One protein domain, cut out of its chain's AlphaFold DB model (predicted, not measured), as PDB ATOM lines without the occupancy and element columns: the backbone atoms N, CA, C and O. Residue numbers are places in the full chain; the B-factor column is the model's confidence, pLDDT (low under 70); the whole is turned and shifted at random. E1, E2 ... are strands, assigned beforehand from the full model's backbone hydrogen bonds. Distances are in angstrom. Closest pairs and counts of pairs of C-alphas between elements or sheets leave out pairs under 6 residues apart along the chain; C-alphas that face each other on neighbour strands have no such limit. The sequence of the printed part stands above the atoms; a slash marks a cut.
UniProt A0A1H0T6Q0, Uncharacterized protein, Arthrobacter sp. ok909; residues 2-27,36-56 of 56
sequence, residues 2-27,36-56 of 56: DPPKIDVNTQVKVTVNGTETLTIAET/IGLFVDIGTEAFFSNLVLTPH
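This is residues 2 to 27 and 36 to 56 of the 56 residues of an uncharacterized protein of Arthrobacter sp. ok909 (UniProt A0A1H0T6Q0). The printed part has little regular structure: a small three-stranded sheet and a long unnamed stretch, residues 36 to 56, that loops out and folds back, with residues 39 to 47 sticking out. E1, E2 and E3 form a meander, each strand the antiparallel neighbour of the one before. The class is all strand, with 15 of 47 printed residues in named elements and no named helix. The whole is loose, radius of gyration of the C-alphas 12.6 A, and elongated, 34 by 22 by 20 A.

E1, residues 5 to 8, begins at C-alpha 5 (35.605, 12.160, 5.741) and is 9.9 A long. E2, residues 12 to 16, is 13.6 A long. E3, residues 19 to 24, is 15.1 A long and ends at C-alpha 24 (28.430, 24.252, 6.979).

E1 and E2 form a hairpin at 176 degrees; N 5 and O 15 are 2.9 A apart, within hydrogen-bond range. E2 and E3 form a hairpin at 161 degrees, with N 14 and O 22 within hydrogen-bond range at 2.9 A. E1 and E3 are edge strands.

C-alphas 43 and 56, the farthest apart, are 35.5 A apart. Residues 28 to 35 are not printed; C-alphas 27 and 36 are 17.4 A apart across the cut. Both links between strands are tight. Residue 56 is under pLDDT 70.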
ATOM      1  N   ASP A   2      42.046   9.114  -0.830       88.44
ATOM      2  CA  ASP A   2      41.707   9.388   0.564       88.44
ATOM      3  C   ASP A   2      40.225   9.076   0.794       88.44
ATOM      4  O   ASP A   2      39.398   9.454  -0.046       88.44
ATOM      5  N   PRO A   3      39.872   8.373   1.886       90.25
ATOM      6  CA  PRO A   3      38.485   8.038   2.151       90.25
ATOM      7  C   PRO A   3      37.661   9.314   2.358       90.25
ATOM      8  O   PRO A   3      38.185  10.312   2.868       90.25
ATOM      9  N   PRO A   4      36.368   9.299   1.993       93.62
ATOM     10  CA  PRO A   4      35.477  10.386   2.352       93.62
ATOM     11  C   PRO A   4      35.469  10.552   3.875       93.62
ATOM     12  O   PRO A   4      35.390   9.574   4.621       93.62
ATOM     13  N   LYS A   5      35.556  11.801   4.325       96.00
ATOM     14  CA  LYS A   5      35.605  12.160   5.741       96.00
ATOM     15  C   LYS A   5      34.534  13.195   6.041       96.00
ATOM     16  O   LYS A   5      34.374  14.154   5.287       96.00
ATOM     17  N   ILE A   6      33.832  12.998   7.153       95.25
ATOM     18  CA  ILE A   6      32.860  13.948   7.690       95.25
ATOM     19  C   ILE A   6      33.310  14.303   9.106       95.25
ATOM     20  O   ILE A   6      33.345  13.433   9.973       95.25
ATOM     21  N   ASP A   7      33.655  15.569   9.331       94.12
ATOM     22  CA  ASP A   7      33.967  16.104  10.656       94.12
ATOM     23  C   ASP A   7      32.746  16.864  11.187       94.12
ATOM     24  O   ASP A   7      32.231  17.761  10.513       94.12
ATOM     25  N   VAL A   8      32.284  16.508  12.389       90.31
ATOM     26  CA  VAL A   8      31.102  17.107  13.030       90.31
ATOM     27  C   VAL A   8      31.484  17.646  14.406       90.31
ATOM     28  O   VAL A   8      31.718  16.882  15.341       90.31
ATOM     29  N   ASN A   9      31.520  18.971  14.530       86.38
ATOM     30  CA  ASN A   9      31.696  19.685  15.796       86.38
ATOM     31  C   ASN A   9      30.764  20.916  15.802       86.38
ATOM     32  O   ASN A   9      29.597  20.798  15.438       86.38
ATOM     33  N   THR A  10      31.270  22.109  16.125       85.88
ATOM     34  CA  THR A  10      30.545  23.383  15.972       85.88
ATOM     35  C   THR A  10      30.197  23.709  14.516       85.88
ATOM     36  O   THR A  10      29.289  24.493  14.264       85.88
ATOM     37  N   GLN A  11      30.890  23.075  13.571       89.62
ATOM     38  CA  GLN A  11      30.658  23.128  12.131       89.62
ATOM     39  C   GLN A  11      30.659  21.706  11.557       89.62
ATOM     40  O   GLN A  11      31.191  20.779  12.179       89.62
ATOM     41  N   VAL A  12      30.118  21.549  10.348       92.69
ATOM     42  CA  VAL A  12      30.205  20.299   9.578       92.69
ATOM     43  C   VAL A  12      31.113  20.508   8.376       92.69
ATOM     44  O   VAL A  12      30.914  21.457   7.615       92.69
ATOM     45  N   LYS A  13      32.084  19.612   8.189       95.50
ATOM     46  CA  LYS A  13      32.991  19.614   7.034       95.50
ATOM     47  C   LYS A  13      32.978  18.270   6.329       95.50
ATOM     48  O   LYS A  13      33.018  17.235   6.991       95.50
ATOM     49  N   VAL A  14      32.953  18.293   4.998       97.06
ATOM     50  CA  VAL A  14      33.019  17.090   4.159       97.06
ATOM     51  C   VAL A  14      34.212  17.173   3.220       97.06
ATOM     52  O   VAL A  14      34.312  18.081   2.391       97.06
ATOM     53  N   THR A  15      35.076  16.169   3.305       97.56
ATOM     54  CA  THR A  15      36.252  16.017   2.449       97.56
ATOM     55  C   THR A  15      36.092  14.774   1.589       97.56
ATOM     56  O   THR A  15      35.789  13.700   2.106       97.56
ATOM     57  N   VAL A  16      36.322  14.901   0.282       96.25
ATOM     58  CA  VAL A  16      36.302  13.788  -0.679       96.25
ATOM     59  C   VAL A  16      37.623  13.787  -1.432       96.25
ATOM     60  O   VAL A  16      38.017  14.815  -1.980       96.25
ATOM     61  N   ASN A  17      38.322  12.648  -1.447       95.06
ATOM     62  CA  ASN A  17      39.637  12.512  -2.086       95.06
ATOM     63  C   ASN A  17      40.621  13.625  -1.663       95.06
ATOM     64  O   ASN A  17      41.301  14.215  -2.501       95.06
ATOM     65  N   GLY A  18      40.631  13.970  -0.372       95.44
ATOM     66  CA  GLY A  18      41.519  14.990   0.197       95.44
ATOM     67  C   GLY A  18      41.104  16.446  -0.061       95.44
ATOM     68  O   GLY A  18      41.728  17.355   0.477       95.44
ATOM     69  N   THR A  19      40.037  16.693  -0.829       96.19
ATOM     70  CA  THR A  19      39.534  18.048  -1.115       96.19
ATOM     71  C   THR A  19      38.328  18.373  -0.238       96.19
ATOM     72  O   THR A  19      37.377  17.592  -0.197       96.19
ATOM     73  N   GLU A  20      38.340  19.517   0.455       96.38
ATOM     74  CA  GLU A  20      37.153  20.024   1.161       96.38
ATOM     75  C   GLU A  20      36.088  20.398   0.120       96.38
ATOM     76  O   GLU A  20      36.301  21.266  -0.724       96.38
ATOM     77  N   THR A  21      34.956  19.699   0.150       97.31
ATOM     78  CA  THR A  21      33.872  19.847  -0.838       97.31
ATOM     79  C   THR A  21      32.667  20.599  -0.287       97.31
ATOM     80  O   THR A  21      31.899  21.174  -1.055       97.31
ATOM     81  N   LEU A  22      32.498  20.610   1.038       96.56
ATOM     82  CA  LEU A  22      31.403  21.289   1.718       96.56
ATOM     83  C   LEU A  22      31.826  21.716   3.123       96.56
ATOM     84  O   LEU A  22      32.381  20.916   3.878       96.56
ATOM     85  N   THR A  23      31.449  22.942   3.486       96.00
ATOM     86  CA  THR A  23      31.512  23.458   4.854       96.00
ATOM     87  C   THR A  23      30.174  24.093   5.222       96.00
ATOM     88  O   THR A  23      29.668  24.964   4.516       96.00
ATOM     89  N   ILE A  24      29.610  23.659   6.348       94.44
ATOM     90  CA  ILE A  24      28.430  24.252   6.979       94.44
ATOM     91  C   ILE A  24      28.897  24.873   8.294       94.44
ATOM     92  O   ILE A  24      29.131  24.159   9.270       94.44
ATOM     93  N   ALA A  25      29.060  26.198   8.297       91.38
ATOM     94  CA  ALA A  25      29.595  26.943   9.438       91.38
ATOM     95  C   ALA A  25      28.625  26.999  10.628       91.38
ATOM     96  O   ALA A  25      29.062  26.981  11.772       91.38
ATOM     97  N   GLU A  26      27.317  27.028  10.361       88.50
ATOM     98  CA  GLU A  26      26.276  27.041  11.386       88.50
ATOM     99  C   GLU A  26      25.133  26.108  10.988       88.50
ATOM    100  O   GLU A  26      24.624  26.151   9.862       88.50
ATOM    101  N   THR A  27      24.717  25.252  11.919       83.69
ATOM    102  CA  THR A  27      23.585  24.348  11.705       83.69
ATOM    103  C   THR A  27      22.298  24.973  12.241       83.69
ATOM    104  O   THR A  27      22.297  25.688  13.239       83.69
ATOM    105  N   ILE A  36      24.267   6.694  13.210       90.44
ATOM    106  CA  ILE A  36      24.759   7.005  11.864       90.44
ATOM    107  C   ILE A  36      24.302   5.889  10.924       90.44
ATOM    108  O   ILE A  36      24.477   4.710  11.231       90.44
ATOM    109  N   GLY A  37      23.708   6.264   9.792       92.25
ATOM    110  CA  GLY A  37      23.247   5.336   8.760       92.25
ATOM    111  C   GLY A  37      23.985   5.547   7.441       92.25
ATOM    112  O   GLY A  37      24.277   6.682   7.067       92.25
ATOM    113  N   LEU A  38      24.257   4.449   6.736       93.44
ATOM    114  CA  LEU A  38      24.707   4.463   5.346       93.44
ATOM    115  C   LEU A  38      23.502   4.162   4.458       93.44
ATOM    116  O   LEU A  38      22.794   3.184   4.694       93.44
ATOM    117  N   PHE A  39      23.275   5.002   3.455       93.88
ATOM    118  CA  PHE A  39      22.123   4.895   2.568       93.88
ATOM    119  C   PHE A  39      22.595   4.720   1.128       93.88
ATOM    120  O   PHE A  39      23.529   5.389   0.689       93.88
ATOM    121  N   VAL A  40      21.937   3.811   0.414       95.12
ATOM    122  CA  VAL A  40      22.146   3.535  -1.009       95.12
ATOM    123  C   VAL A  40      20.792   3.686  -1.680       95.12
ATOM    124  O   VAL A  40      19.796   3.170  -1.172       95.12
ATOM    125  N   ASP A  41      20.746   4.448  -2.767       95.88
ATOM    126  CA  ASP A  41      19.489   4.730  -3.450       95.88
ATOM    127  C   ASP A  41      18.979   3.500  -4.217       95.88
ATOM    128  O   ASP A  41      19.746   2.604  -4.591       95.88
ATOM    129  N   ILE A  42      17.672   3.451  -4.462       94.44
ATOM    130  CA  ILE A  42      17.022   2.339  -5.155       94.44
ATOM    131  C   ILE A  42      17.604   2.198  -6.566       94.44
ATOM    132  O   ILE A  42      17.735   3.165  -7.311       94.44
ATOM    133  N   GLY A  43      17.928   0.962  -6.952       95.62
ATOM    134  CA  GLY A  43      18.502   0.661  -8.266       95.62
ATOM    135  C   GLY A  43      19.998   0.961  -8.382       95.62
ATOM    136  O   GLY A  43      20.555   0.797  -9.466       95.62
ATOM    137  N   THR A  44      20.656   1.355  -7.287       96.19
ATOM    138  CA  THR A  44      22.115   1.501  -7.222       96.19
ATOM    139  C   THR A  44      22.730   0.435  -6.322       96.19
ATOM    140  O   THR A  44      22.114  -0.017  -5.357       96.19
ATOM    141  N   GLU A  45      23.953   0.020  -6.645       95.88
ATOM    142  CA  GLU A  45      24.761  -0.848  -5.793       95.88
ATOM    143  C   GLU A  45      25.988  -0.068  -5.321       95.88
ATOM    144  O   GLU A  45      26.639   0.628  -6.106       95.88
ATOM    145  N   ALA A  46      26.296  -0.171  -4.030       94.12
ATOM    146  CA  ALA A  46      27.457   0.468  -3.434       94.12
ATOM    147  C   ALA A  46      28.100  -0.446  -2.390       94.12
ATOM    148  O   ALA A  46      27.420  -1.172  -1.665       94.12
ATOM    149  N   PHE A  47      29.424  -0.357  -2.292       94.06
ATOM    150  CA  PHE A  47      30.229  -1.109  -1.340       94.06
ATOM    151  C   PHE A  47      30.952  -0.135  -0.418       94.06
ATOM    152  O   PHE A  47      31.591   0.813  -0.877       94.06
ATOM    153  N   PHE A  48      30.886  -0.393   0.885       93.75
ATOM    154  CA  PHE A  48      31.572   0.393   1.903       93.75
ATOM    155  C   PHE A  48      32.602  -0.488   2.601       93.75
ATOM    156  O   PHE A  48      32.335  -1.646   2.918       93.75
ATOM    157  N   SER A  49      33.786   0.055   2.853       95.00
ATOM    158  CA  SER A  49      34.831  -0.620   3.622       95.00
ATOM    159  C   SER A  49      35.617   0.400   4.438       95.00
ATOM    160  O   SER A  49      35.568   1.596   4.151       95.00
ATOM    161  N   ASN A  50      36.330  -0.077   5.462       94.69
ATOM    162  CA  ASN A  50      37.178   0.749   6.329       94.69
ATOM    163  C   ASN A  50      36.425   1.910   7.008       94.69
ATOM    164  O   ASN A  50      36.943   3.021   7.113       94.69
ATOM    165  N   LEU A  51      35.196   1.652   7.470       94.38
ATOM    166  CA  LEU A  51      34.430   2.612   8.261       94.38
ATOM    167  C   LEU A  51      35.091   2.792   9.635       94.38
ATOM    168  O   LEU A  51      35.205   1.836  10.400       94.38
ATOM    169  N   VAL A  52      35.497   4.022   9.944       94.69
ATOM    170  CA  VAL A  52      36.123   4.390  11.218       94.69
ATOM    171  C   VAL A  52      35.357   5.556  11.828       94.69
ATOM    172  O   VAL A  52      35.075   6.541  11.149       94.69
ATOM    173  N   LEU A  53      35.034   5.441  13.117       93.50
ATOM    174  CA  LEU A  53      34.498   6.532  13.923       93.50
ATOM    175  C   LEU A  53      35.548   6.919  14.961       93.50
ATOM    176  O   LEU A  53      35.972   6.079  15.755       93.50
ATOM    177  N   THR A  54      35.920   8.194  14.976       92.31
ATOM    178  CA  THR A  54      36.837   8.753  15.970       92.31
ATOM    179  C   THR A  54      36.071   9.773  16.807       92.31
ATOM    180  O   THR A  54      35.581  10.750  16.238       92.31
ATOM    181  N   PRO A  55      35.925   9.564  18.128       84.81
ATOM    182  CA  PRO A  55      35.380  10.584  19.016       84.81
ATOM    183  C   PRO A  55      36.261  11.836  18.989       84.81
ATOM    184  O   PRO A  55      37.486  11.723  18.906       84.81
ATOM    185  N   HIS A  56      35.632  13.007  19.068       65.81
ATOM    186  CA  HIS A  56      36.323  14.277  19.277       65.81
ATOM    187  C   HIS A  56      36.526  14.571  20.761       65.81
ATOM    188  O   HIS A  56      35.637  14.196  21.560       65.81
TER     189      HIS A  56